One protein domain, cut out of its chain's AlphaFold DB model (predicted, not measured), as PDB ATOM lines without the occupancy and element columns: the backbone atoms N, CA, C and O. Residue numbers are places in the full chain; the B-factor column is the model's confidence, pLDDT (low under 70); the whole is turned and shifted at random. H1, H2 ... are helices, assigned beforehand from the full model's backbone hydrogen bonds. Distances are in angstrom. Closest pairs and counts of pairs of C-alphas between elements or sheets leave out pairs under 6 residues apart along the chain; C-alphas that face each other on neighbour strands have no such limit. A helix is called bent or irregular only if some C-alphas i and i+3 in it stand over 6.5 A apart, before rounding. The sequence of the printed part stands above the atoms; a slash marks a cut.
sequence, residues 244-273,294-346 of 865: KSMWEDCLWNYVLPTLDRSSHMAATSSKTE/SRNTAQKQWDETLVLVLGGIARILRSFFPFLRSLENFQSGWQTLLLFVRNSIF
ATOM      1  N   LYS A 244     -33.407 -24.132  41.637       88.94
ATOM      2  CA  LYS A 244     -32.971 -22.729  41.543       88.94
ATOM      3  C   LYS A 244     -31.580 -22.515  42.158       88.94
ATOM      4  O   LYS A 244     -30.725 -21.918  41.512       88.94
ATOM      5  N   SER A 245     -31.355 -23.043  43.362       88.06
ATOM      6  CA  SER A 245     -30.074 -22.940  44.074       88.06
ATOM      7  C   SER A 245     -28.950 -23.649  43.322       88.06
ATOM      8  O   SER A 245     -27.886 -23.073  43.124       88.06
ATOM      9  N   MET A 246     -29.212 -24.852  42.796       88.94
ATOM     10  CA  MET A 246     -28.227 -25.565  41.981       88.94
ATOM     11  C   MET A 246     -27.824 -24.782  40.738       88.94
ATOM     12  O   MET A 246     -26.661 -24.810  40.355       88.94
ATOM     13  N   TRP A 247     -28.764 -24.096  40.084       92.12
ATOM     14  CA  TRP A 247     -28.448 -23.263  38.925       92.12
ATOM     15  C   TRP A 247     -27.564 -22.069  39.281       92.12
ATOM     16  O   TRP A 247     -26.660 -21.744  38.510       92.12
ATOM     17  N   GLU A 248     -27.791 -21.439  40.433       90.69
ATOM     18  CA  GLU A 248     -26.927 -20.367  40.933       90.69
ATOM     19  C   GLU A 248     -25.506 -20.888  41.176       90.69
ATOM     20  O   GLU A 248     -24.551 -20.314  40.644       90.69
ATOM     21  N   ASP A 249     -25.365 -22.035  41.843       90.38
ATOM     22  CA  ASP A 249     -24.070 -22.695  42.024       90.38
ATOM     23  C   ASP A 249     -23.433 -23.100  40.684       90.38
ATOM     24  O   ASP A 249     -22.235 -22.906  40.477       90.38
ATOM     25  N   CYS A 250     -24.220 -23.621  39.737       92.06
ATOM     26  CA  CYS A 250     -23.759 -23.998  38.398       92.06
ATOM     27  C   CYS A 250     -23.150 -22.805  37.652       92.06
ATOM     28  O   CYS A 250     -22.066 -22.917  37.071       92.06
ATOM     29  N   LEU A 251     -23.833 -21.658  37.666       91.44
ATOM     30  CA  LEU A 251     -23.367 -20.453  36.987       91.44
ATOM     31  C   LEU A 251     -22.087 -19.900  37.622       91.44
ATOM     32  O   LEU A 251     -21.125 -19.626  36.898       91.44
ATOM     33  N   TRP A 252     -22.068 -19.765  38.950       91.12
ATOM     34  CA  TRP A 252     -20.995 -19.079  39.674       91.12
ATOM     35  C   TRP A 252     -19.766 -19.934  39.938       91.12
ATOM     36  O   TRP A 252     -18.656 -19.415  39.862       91.12
ATOM     37  N   ASN A 253     -19.937 -21.228  40.197       92.62
ATOM     38  CA  ASN A 253     -18.820 -22.101  40.551       92.62
ATOM     39  C   ASN A 253     -18.255 -22.843  39.335       92.62
ATOM     40  O   ASN A 253     -17.081 -23.216  39.343       92.62
ATOM     41  N   TYR A 254     -19.045 -23.021  38.267       93.50
ATOM     42  CA  TYR A 254     -18.647 -23.849  37.125       93.50
ATOM     43  C   TYR A 254     -18.628 -23.093  35.795       93.50
ATOM     44  O   TYR A 254     -17.575 -23.045  35.159       93.50
ATOM     45  N   VAL A 255     -19.730 -22.470  35.364       93.75
ATOM     46  CA  VAL A 255     -19.826 -21.843  34.028       93.75
ATOM     47  C   VAL A 255     -18.919 -20.616  33.892       93.75
ATOM     48  O   VAL A 255     -18.063 -20.598  33.004       93.75
ATOM     49  N   LEU A 256     -19.076 -19.608  34.759       92.25
ATOM     50  CA  LEU A 256     -18.280 -18.375  34.695       92.25
ATOM     51  C   LEU A 256     -16.790 -18.631  34.981       92.25
ATOM     52  O   LEU A 256     -15.965 -18.191  34.182       92.25
ATOM     53  N   PRO A 257     -16.400 -19.440  35.987       94.12
ATOM     54  CA  PRO A 257     -14.987 -19.753  36.191       94.12
ATOM     55  C   PRO A 257     -14.358 -20.549  35.041       94.12
ATOM     56  O   PRO A 257     -13.165 -20.404  34.783       94.12
ATOM     57  N   THR A 258     -15.128 -21.375  34.316       93.62
ATOM     58  CA  THR A 258     -14.621 -22.059  33.109       93.62
ATOM     59  C   THR A 258     -14.334 -21.062  31.984       93.62
ATOM     60  O   THR A 258     -13.338 -21.217  31.270       93.62
ATOM     61  N   LEU A 259     -15.168 -20.024  31.843       94.38
ATOM     62  CA  LEU A 259     -14.949 -18.918  30.908       94.38
ATOM     63  C   LEU A 259     -13.688 -18.130  31.269       94.38
ATOM     64  O   LEU A 259     -12.794 -17.998  30.431       94.38
ATOM     65  N   ASP A 260     -13.584 -17.690  32.524       92.69
ATOM     66  CA  ASP A 260     -12.441 -16.918  33.014       92.69
ATOM     67  C   ASP A 260     -11.136 -17.702  32.876       92.69
ATOM     68  O   ASP A 260     -10.144 -17.184  32.359       92.69
ATOM     69  N   ARG A 261     -11.142 -18.986  33.254       91.06
ATOM     70  CA  ARG A 261      -9.975 -19.866  33.132       91.06
ATOM     71  C   ARG A 261      -9.545 -20.044  31.682       91.06
ATOM     72  O   ARG A 261      -8.373 -19.843  31.377       91.06
ATOM     73  N   SER A 262     -10.475 -20.394  30.791       92.44
ATOM     74  CA  SER A 262     -10.161 -20.607  29.369       92.44
ATOM     75  C   SER A 262      -9.619 -19.332  28.728       92.44
ATOM     76  O   SER A 262      -8.663 -19.379  27.960       92.44
ATOM     77  N   SER A 263     -10.176 -18.176  29.095       91.69
ATOM     78  CA  SER A 263      -9.688 -16.878  28.637       91.69
ATOM     79  C   SER A 263      -8.310 -16.532  29.177       91.69
ATOM     80  O   SER A 263      -7.474 -16.022  28.433       91.69
ATOM     81  N   HIS A 264      -8.060 -16.783  30.461       91.25
ATOM     82  CA  HIS A 264      -6.758 -16.541  31.067       91.25
ATOM     83  C   HIS A 264      -5.685 -17.420  30.422       91.25
ATOM     84  O   HIS A 264      -4.616 -16.930  30.059       91.25
ATOM     85  N   MET A 265      -5.992 -18.702  30.210       90.38
ATOM     86  CA  MET A 265      -5.095 -19.645  29.547       90.38
ATOM     87  C   MET A 265      -4.830 -19.233  28.097       90.38
ATOM     88  O   MET A 265      -3.675 -19.210  27.682       90.38
ATOM     89  N   ALA A 266      -5.852 -18.813  27.346       89.19
ATOM     90  CA  ALA A 266      -5.677 -18.283  25.992       89.19
ATOM     91  C   ALA A 266      -4.772 -17.038  25.962       89.19
ATOM     92  O   ALA A 266      -3.887 -16.935  25.115       89.19
ATOM     93  N   ALA A 267      -4.940 -16.116  26.915       86.50
ATOM     94  CA  ALA A 267      -4.160 -14.880  26.982       86.50
ATOM     95  C   ALA A 267      -2.696 -15.084  27.420       86.50
ATOM     96  O   ALA A 267      -1.828 -14.312  27.016       86.50
ATOM     97  N   THR A 268      -2.421 -16.098  28.246       86.94
ATOM     98  CA  THR A 268      -1.086 -16.373  28.821       86.94
ATOM     99  C   THR A 268      -0.294 -17.442  28.068       86.94
ATOM    100  O   THR A 268       0.916 -17.564  28.267       86.94
ATOM    101  N   SER A 269      -0.946 -18.204  27.187       85.94
ATOM    102  CA  SER A 269      -0.311 -19.267  26.406       85.94
ATOM    103  C   SER A 269       0.643 -18.747  25.334       85.94
ATOM    104  O   SER A 269       0.509 -17.638  24.811       85.94
ATOM    105  N   SER A 270       1.610 -19.586  24.955       79.25
ATOM    106  CA  SER A 270       2.615 -19.208  23.966       79.25
ATOM    107  C   SER A 270       2.024 -19.035  22.559       79.25
ATOM    108  O   SER A 270       1.181 -19.806  22.086       79.25
ATOM    109  N   LYS A 271       2.547 -18.025  21.854       77.38
ATOM    110  CA  LYS A 271       2.323 -17.780  20.417       77.38
ATOM    111  C   LYS A 271       3.314 -18.525  19.521       77.38
ATOM    112  O   LYS A 271       3.276 -18.365  18.306       77.38
ATOM    113  N   THR A 272       4.220 -19.303  20.109       72.75
ATOM    114  CA  THR A 272       5.234 -20.063  19.380       72.75
ATOM    115  C   THR A 272       4.592 -21.220  18.625       72.75
ATOM    116  O   THR A 272       3.785 -21.967  19.186       72.75
ATOM    117  N   GLU A 273       4.939 -21.362  17.345       68.81
ATOM    118  CA  GLU A 273       4.458 -22.476  16.535       68.81
ATOM    119  C   GLU A 273       5.107 -23.780  17.001       68.81
ATOM    120  O   GLU A 273       6.330 -23.923  17.033       68.81
ATOM    121  N   SER A 294      -4.498 -23.731  11.916       55.28
ATOM    122  CA  SER A 294      -5.449 -23.279  12.940       55.28
ATOM    123  C   SER A 294      -5.170 -23.810  14.353       55.28
ATOM    124  O   SER A 294      -5.802 -23.346  15.288       55.28
ATOM    125  N   ARG A 295      -4.239 -24.758  14.534       58.53
ATOM    126  CA  ARG A 295      -3.934 -25.431  15.819       58.53
ATOM    127  C   ARG A 295      -2.444 -25.464  16.158       58.53
ATOM    128  O   ARG A 295      -2.010 -26.230  17.018       58.53
ATOM    129  N   ASN A 296      -1.658 -24.658  15.455       67.69
ATOM    130  CA  ASN A 296      -0.205 -24.710  15.502       67.69
ATOM    131  C   ASN A 296       0.417 -23.997  16.713       67.69
ATOM    132  O   ASN A 296       1.613 -24.133  16.910       67.69
ATOM    133  N   THR A 297      -0.348 -23.277  17.537       81.50
ATOM    134  CA  THR A 297       0.146 -22.656  18.780       81.50
ATOM    135  C   THR A 297      -0.704 -23.078  19.972       81.50
ATOM    136  O   THR A 297      -1.892 -23.379  19.817       81.50
ATOM    137  N   ALA A 298      -0.117 -23.050  21.172       82.00
ATOM    138  CA  ALA A 298      -0.848 -23.302  22.412       82.00
ATOM    139  C   ALA A 298      -2.012 -22.310  22.577       82.00
ATOM    140  O   ALA A 298      -3.131 -22.719  22.884       82.00
ATOM    141  N   GLN A 299      -1.790 -21.026  22.259       86.62
ATOM    142  CA  GLN A 299      -2.856 -20.021  22.266       86.62
ATOM    143  C   GLN A 299      -4.044 -20.413  21.371       86.62
ATOM    144  O   GLN A 299      -5.179 -20.363  21.832       86.62
ATOM    145  N   LYS A 300      -3.819 -20.840  20.120       85.81
ATOM    146  CA  LYS A 300      -4.923 -21.185  19.202       85.81
ATOM    147  C   LYS A 300      -5.754 -22.377  19.691       85.81
ATOM    148  O   LYS A 300      -6.958 -22.431  19.457       85.81
ATOM    149  N   GLN A 301      -5.133 -23.331  20.384       89.25
ATOM    150  CA  GLN A 301      -5.848 -24.464  20.984       89.25
ATOM    151  C   GLN A 301      -6.712 -24.036  22.182       89.25
ATOM    152  O   GLN A 301      -7.804 -24.575  22.393       89.25
ATOM    153  N   TRP A 302      -6.247 -23.058  22.961       92.75
ATOM    154  CA  TRP A 302      -7.040 -22.437  24.022       92.75
ATOM    155  C   TRP A 302      -8.138 -21.522  23.475       92.75
ATOM    156  O   TRP A 302      -9.243 -21.543  24.009       92.75
ATOM    157  N   ASP A 303      -7.901 -20.825  22.365       91.69
ATOM    158  CA  ASP A 303      -8.934 -20.081  21.638       91.69
ATOM    159  C   ASP A 303     -10.059 -21.018  21.160       91.69
ATOM    160  O   ASP A 303     -11.232 -20.714  21.364       91.69
ATOM    161  N   GLU A 304      -9.734 -22.198  20.607       93.00
ATOM    162  CA  GLU A 304     -10.734 -23.223  20.249       93.00
ATOM    163  C   GLU A 304     -11.561 -23.657  21.472       93.00
ATOM    164  O   GLU A 304     -12.781 -23.809  21.388       93.00
ATOM    165  N   THR A 305     -10.909 -23.799  22.628       94.88
ATOM    166  CA  THR A 305     -11.586 -24.143  23.888       94.88
ATOM    167  C   THR A 305     -12.521 -23.019  24.327       94.88
ATOM    168  O   THR A 305     -13.684 -23.260  24.646       94.88
ATOM    169  N   LEU A 306     -12.043 -21.774  24.293       95.12
ATOM    170  CA  LEU A 306     -12.813 -20.597  24.668       95.12
ATOM    171  C   LEU A 306     -14.041 -20.403  23.763       95.12
ATOM    172  O   LEU A 306     -15.126 -20.095  24.255       95.12
ATOM    173  N   VAL A 307     -13.909 -20.667  22.460       95.62
ATOM    174  CA  VAL A 307     -15.033 -20.684  21.510       95.62
ATOM    175  C   VAL A 307     -16.085 -21.726  21.908       95.62
ATOM    176  O   VAL A 307     -17.282 -21.433  21.859       95.62
ATOM    177  N   LEU A 308     -15.676 -22.922  22.348       96.31
ATOM    178  CA  LEU A 308     -16.610 -23.945  22.839       96.31
ATOM    179  C   LEU A 308     -17.328 -23.515  24.121       96.31
ATOM    180  O   LEU A 308     -18.521 -23.792  24.256       96.31
ATOM    181  N   VAL A 309     -16.634 -22.827  25.031       96.75
ATOM    182  CA  VAL A 309     -17.239 -22.276  26.252       96.75
ATOM    183  C   VAL A 309     -18.277 -21.210  25.901       96.75
ATOM    184  O   VAL A 309     -19.419 -21.310  26.346       96.75
ATOM    185  N   LEU A 310     -17.933 -20.243  25.044       96.31
ATOM    186  CA  LEU A 310     -18.862 -19.206  24.576       96.31
ATOM    187  C   LEU A 310     -20.082 -19.813  23.869       96.31
ATOM    188  O   LEU A 310     -21.217 -19.444  24.166       96.31
ATOM    189  N   GLY A 311     -19.875 -20.808  23.001       96.81
ATOM    190  CA  GLY A 311     -20.968 -21.554  22.371       96.81
ATOM    191  C   GLY A 311     -21.806 -22.364  23.371       96.81
ATOM    192  O   GLY A 311     -23.012 -22.536  23.188       96.81
ATOM    193  N   GLY A 312     -21.200 -22.855  24.453       96.56
ATOM    194  CA  GLY A 312     -21.888 -23.479  25.581       96.56
ATOM    195  C   GLY A 312     -22.802 -22.507  26.326       96.56
ATOM    196  O   GLY A 312     -23.988 -22.796  26.493       96.56
ATOM    197  N   ILE A 313     -22.279 -21.336  26.695       96.50
ATOM    198  CA  ILE A 313     -23.033 -20.259  27.353       96.50
ATOM    199  C   ILE A 313     -24.194 -19.802  26.463       96.50
ATOM    200  O   ILE A 313     -25.328 -19.728  26.933       96.50
ATOM    201  N   ALA A 314     -23.948 -19.602  25.165       96.12
ATOM    202  CA  ALA A 314     -24.981 -19.241  24.195       96.12
ATOM    203  C   ALA A 314     -26.136 -20.258  24.171       96.12
ATOM    204  O   ALA A 314     -27.309 -19.883  24.174       96.12
ATOM    205  N   ARG A 315     -25.828 -21.566  24.197       95.69
ATOM    206  CA  ARG A 315     -26.846 -22.633  24.258       95.69
ATOM    207  C   ARG A 315     -27.639 -22.614  25.563       95.69
ATOM    208  O   ARG A 315     -28.853 -22.822  25.513       95.69
ATOM    209  N   ILE A 316     -26.981 -22.369  26.698       95.31
ATOM    210  CA  ILE A 316     -27.642 -22.251  28.004       95.31
ATOM    211  C   ILE A 316     -28.601 -21.058  27.995       95.31
ATOM    212  O   ILE A 316     -29.787 -21.236  28.263       95.31
ATOM    213  N   LEU A 317     -28.131 -19.870  27.610       94.69
ATOM    214  CA  LEU A 317     -28.967 -18.671  27.533       94.69
ATOM    215  C   LEU A 317     -30.142 -18.891  26.572       94.69
ATOM    216  O   LEU A 317     -31.300 -18.715  26.945       94.69
ATOM    217  N   ARG A 318     -29.900 -19.409  25.366       93.94
ATOM    218  CA  ARG A 318     -30.968 -19.729  24.406       93.94
ATOM    219  C   ARG A 318     -32.041 -20.669  24.967       93.94
ATOM    220  O   ARG A 318     -33.214 -20.504  24.641       93.94
ATOM    221  N   SER A 319     -31.663 -21.628  25.807       94.00
ATOM    222  CA  SER A 319     -32.590 -22.644  26.324       94.00
ATOM    223  C   SER A 319     -33.294 -22.213  27.614       94.00
ATOM    224  O   SER A 319     -34.453 -22.564  27.818       94.00
ATOM    225  N   PHE A 320     -32.625 -21.428  28.466       94.06
ATOM    226  CA  PHE A 320     -33.065 -21.173  29.842       94.06
ATOM    227  C   PHE A 320     -33.201 -19.688  30.212       94.06
ATOM    228  O   PHE A 320     -33.567 -19.405  31.348       94.06
ATOM    229  N   PHE A 321     -32.971 -18.729  29.302       93.62
ATOM    230  CA  PHE A 321     -32.985 -17.286  29.621       93.62
ATOM    231  C   PHE A 321     -34.155 -16.823  30.512       93.62
ATOM    232  O   PHE A 321     -33.881 -16.146  31.502       93.62
ATOM    233  N   PRO A 322     -35.433 -17.193  30.252       92.38
ATOM    234  CA  PRO A 322     -36.553 -16.728  31.069       92.38
ATOM    235  C   PRO A 322     -36.418 -17.119  32.539       92.38
ATOM    236  O   PRO A 322     -36.725 -16.301  33.405       92.38
ATOM    237  N   PHE A 323     -35.948 -18.344  32.783       92.56
ATOM    238  CA  PHE A 323     -35.697 -18.901  34.104       92.56
ATOM    239  C   PHE A 323     -34.440 -18.290  34.728       92.56
ATOM    240  O   PHE A 323     -34.493 -17.837  35.867       92.56
ATOM    241  N   LEU A 324     -33.338 -18.195  33.976       92.44
ATOM    242  CA  LEU A 324     -32.078 -17.635  34.477       92.44
ATOM    243  C   LEU A 324     -32.247 -16.188  34.955       92.44
ATOM    244  O   LEU A 324     -31.699 -15.822  35.987       92.44
ATOM    245  N   ARG A 325     -33.090 -15.395  34.282       91.69
ATOM    246  CA  ARG A 325     -33.453 -14.033  34.710       91.69
ATOM    247  C   ARG A 325     -34.047 -13.966  36.124       91.69
ATOM    248  O   ARG A 325     -33.975 -12.918  36.754       91.69
ATOM    249  N   SER A 326     -34.687 -15.039  36.592       90.69
ATOM    250  CA  SER A 326     -35.333 -15.093  37.913       90.69
ATOM    251  C   SER A 326     -34.362 -15.412  39.061       90.69
ATOM    252  O   SER A 326     -34.758 -15.384  40.231       90.69
ATOM    253  N   LEU A 327     -33.106 -15.737  38.738       91.75
ATOM    254  CA  LEU A 327     -32.042 -15.982  39.713       91.75
ATOM    255  C   LEU A 327     -31.530 -14.656  40.283       91.75
ATOM    256  O   LEU A 327     -31.432 -13.666  39.556       91.75
ATOM    257  N   GLU A 328     -31.173 -14.633  41.568       87.25
ATOM    258  CA  GLU A 328     -30.886 -13.377  42.286       87.25
ATOM    259  C   GLU A 328     -29.658 -12.653  41.720       87.25
ATOM    260  O   GLU A 328     -29.653 -11.436  41.536       87.25
ATOM    261  N   ASN A 329     -28.636 -13.423  41.345       85.75
ATOM    262  CA  ASN A 329     -27.351 -12.898  40.891       85.75
ATOM    263  C   ASN A 329     -27.196 -12.861  39.359       85.75
ATOM    264  O   ASN A 329     -26.127 -12.516  38.852       85.75
ATOM    265  N   PHE A 330     -28.240 -13.172  38.583       91.19
ATOM    266  CA  PHE A 330     -28.119 -13.259  37.121       91.19
ATOM    267  C   PHE A 330     -27.680 -11.943  36.471       91.19
ATOM    268  O   PHE A 330     -26.867 -11.953  35.548       91.19
ATOM    269  N   GLN A 331     -28.158 -10.801  36.976       91.06
ATOM    270  CA  GLN A 331     -27.781  -9.494  36.438       91.06
ATOM    271  C   GLN A 331     -26.272  -9.235  36.545       91.06
ATOM    272  O   GLN A 331     -25.679  -8.704  35.608       91.06
ATOM    273  N   SER A 332     -25.642  -9.636  37.654       90.94
ATOM    274  CA  SER A 332     -24.188  -9.530  37.819       90.94
ATOM    275  C   SER A 332     -23.459 -10.421  36.808       90.94
ATOM    276  O   SER A 332     -22.576  -9.945  36.097       90.94
ATOM    277  N   GLY A 333     -23.908 -11.672  36.648       91.38
ATOM    278  CA  GLY A 333     -23.362 -12.594  35.648       91.38
ATOM    279  C   GLY A 333     -23.488 -12.072  34.211       91.38
ATOM    280  O   GLY A 333     -22.545 -12.186  33.428       91.38
ATOM    281  N   TRP A 334     -24.611 -11.431  33.871       94.25
ATOM    282  CA  TRP A 334     -24.808 -10.791  32.568       94.25
ATOM    283  C   TRP A 334     -23.810  -9.653  32.324       94.25
ATOM    284  O   TRP A 334     -23.204  -9.592  31.257       94.25
ATOM    285  N   GLN A 335     -23.581  -8.779  33.311       93.31
ATOM    286  CA  GLN A 335     -22.595  -7.698  33.184       93.31
ATOM    287  C   GLN A 335     -21.165  -8.231  33.025       93.31
ATOM    288  O   GLN A 335     -20.417  -7.734  32.180       93.31
ATOM    289  N   THR A 336     -20.803  -9.280  33.770       92.56
ATOM    290  CA  THR A 336     -19.514  -9.969  33.609       92.56
ATOM    291  C   THR A 336     -19.366 -10.535  32.196       92.56
ATOM    292  O   THR A 336     -18.330 -10.336  31.561       92.56
ATOM    293  N   LEU A 337     -20.420 -11.155  31.649       94.56
ATOM    294  CA  LEU A 337     -20.425 -11.661  30.276       94.56
ATOM    295  C   LEU A 337     -20.284 -10.535  29.237       94.56
ATOM    296  O   LEU A 337     -19.523 -10.688  28.285       94.56
ATOM    297  N   LEU A 338     -20.964  -9.396  29.405       94.06
ATOM    298  CA  LEU A 338     -20.825  -8.250  28.494       94.06
ATOM    299  C   LEU A 338     -19.404  -7.679  28.503       94.06
ATOM    300  O   LEU A 338     -18.844  -7.394  27.441       94.06
ATOM    301  N   LEU A 339     -18.806  -7.528  29.689       92.19
ATOM    302  CA  LEU A 339     -17.422  -7.080  29.832       92.19
ATOM    303  C   LEU A 339     -16.458  -8.066  29.163       92.19
ATOM    304  O   LEU A 339     -15.534  -7.651  28.459       92.19
ATOM    305  N   PHE A 340     -16.710  -9.363  29.337       91.94
ATOM    306  CA  PHE A 340     -15.955 -10.424  28.695       91.94
ATOM    307  C   PHE A 340     -16.032 -10.333  27.170       91.94
ATOM    308  O   PHE A 340     -15.001 -10.237  26.508       91.94
ATOM    309  N   VAL A 341     -17.247 -10.294  26.611       90.62
ATOM    310  CA  VAL A 341     -17.485 -10.213  25.163       90.62
ATOM    311  C   VAL A 341     -16.819  -8.976  24.577       90.62
ATOM    312  O   VAL A 341     -16.123  -9.067  23.566       90.62
ATOM    313  N   ARG A 342     -16.947  -7.832  25.252       89.25
ATOM    314  CA  ARG A 342     -16.256  -6.601  24.874       89.25
ATOM    315  C   ARG A 342     -14.741  -6.811  24.799       89.25
ATOM    316  O   ARG A 342     -14.127  -6.455  23.797       89.25
ATOM    317  N   ASN A 343     -14.128  -7.393  25.828       88.25
ATOM    318  CA  ASN A 343     -12.685  -7.643  25.850       88.25
ATOM    319  C   ASN A 343     -12.254  -8.671  24.793       88.25
ATOM    320  O   ASN A 343     -11.217  -8.482  24.161       88.25
ATOM    321  N   SER A 344     -13.052  -9.715  24.558       88.69
ATOM    322  CA  SER A 344     -12.823 -10.708  23.501       88.69
ATOM    323  C   SER A 344     -12.843 -10.088  22.108       88.69
ATOM    324  O   SER A 344     -12.025 -10.454  21.272       88.69
ATOM    325  N   ILE A 345     -13.738  -9.129  21.861       85.50
ATOM    326  CA  ILE A 345     -13.825  -8.424  20.580       85.50
ATOM    327  C   ILE A 345     -12.586  -7.555  20.327       85.50
ATOM    328  O   ILE A 345     -12.076  -7.536  19.210       85.50
ATOM    329  N   PHE A 346     -12.086  -6.850  21.347       82.12
ATOM    330  CA  PHE A 346     -10.929  -5.964  21.182       82.12
ATOM    331  C   PHE A 346      -9.580  -6.698  21.213       82.12
ATOM    332  O   PHE A 346      -8.659  -6.307  20.500       82.12
TER     333      PHE A 346
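What this domain is: This is residues 244 to 273 and 294 to 346 of the 865 residues of a protein of Nicotiana tabacum (UniProt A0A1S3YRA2). Three helices run side by side along a rod, making a loosely formed bundle: H2, the longest, packs along arm H1b of the bent but nearly straight helix H1, and H3 runs beside this pair with few close C-alphas. H1b, H2 and H3 are set in a triangle, with H2 running opposite to the other two, and H2 folds back into H3 at one end of the rod. The printed part has 83 residues with three named helices, in the order H1, H2, H3, and no named strand; the class is all helix. The whole is only just compact, close to loose, with a radius of gyration of the C-alphas of 14.1 A, and the C-alphas span 46 by 20 by 19 A.

Where its parts are: H2, residues 298 to 324, is 34.0 A from first to last C-alpha and begins with C-alpha 298 at (-0.848, -23.302, 22.412). It has a kink of 56 degrees near residue 318 and is irregular: C-alphas 319 and 322 are 8.6 A apart. H1, residues 244 to 268, begins with C-alpha 244 at (-32.971, -22.729, 41.543). By its hydrogen bonds it was assigned as one helix, but it is bent, with C-alphas 253 and 256 7.0 A apart. Its arms are H1a, residues 244 to 253, 14.2 A long, and H1b, residues 256 to 268, 18.3 A long. H3, residues 330 to 346, is 24.6 A long and ends with C-alpha 346 at (-10.929, -5.964, 21.182).

How they stand to each other: H2 touches H1b with residues 298 to 310 alone; their closest C-alphas, those of Trp 302 and Ala 266, are 4.8 A apart. The two run opposite ways at a shallow tilt of 20 degrees. H1a and H2 are near each other, with 7 pairs of C-alphas within 10 A. H1a and H1b stand at a shallow tilt of 12 degrees. H3 is close to but not clearly touching H2, the closest C-alphas being those of Phe 330 and Leu 324, 6.5 A apart; they run opposite ways at a shallow tilt of 33 degrees, only just short of steep. H3 is also close to but not clearly touching H1b, with the closest C-alphas, those of Gly 333 and Leu 256, 7.8 A apart; they run the same way at a shallow tilt of 19 degrees. Every O i to N i+4 pair is within hydrogen-bond range in H1a, H1b and H3, and 21 of 23 are in H2.

The domain as a whole: The two C-alphas farthest apart, those of Glu 273 and Ser 326, are 45.8 A apart. Residues 274 to 293 are not printed, and C-alphas 273 and 294 are 10.6 A apart across this cut, which lies in the link from H1 to H2. The link from H2 to H3 is tight, with 5 residues. The mean pLDDT of the printed part is 89.6, and the values under 70 are at residue 273 and residues 294 to 296.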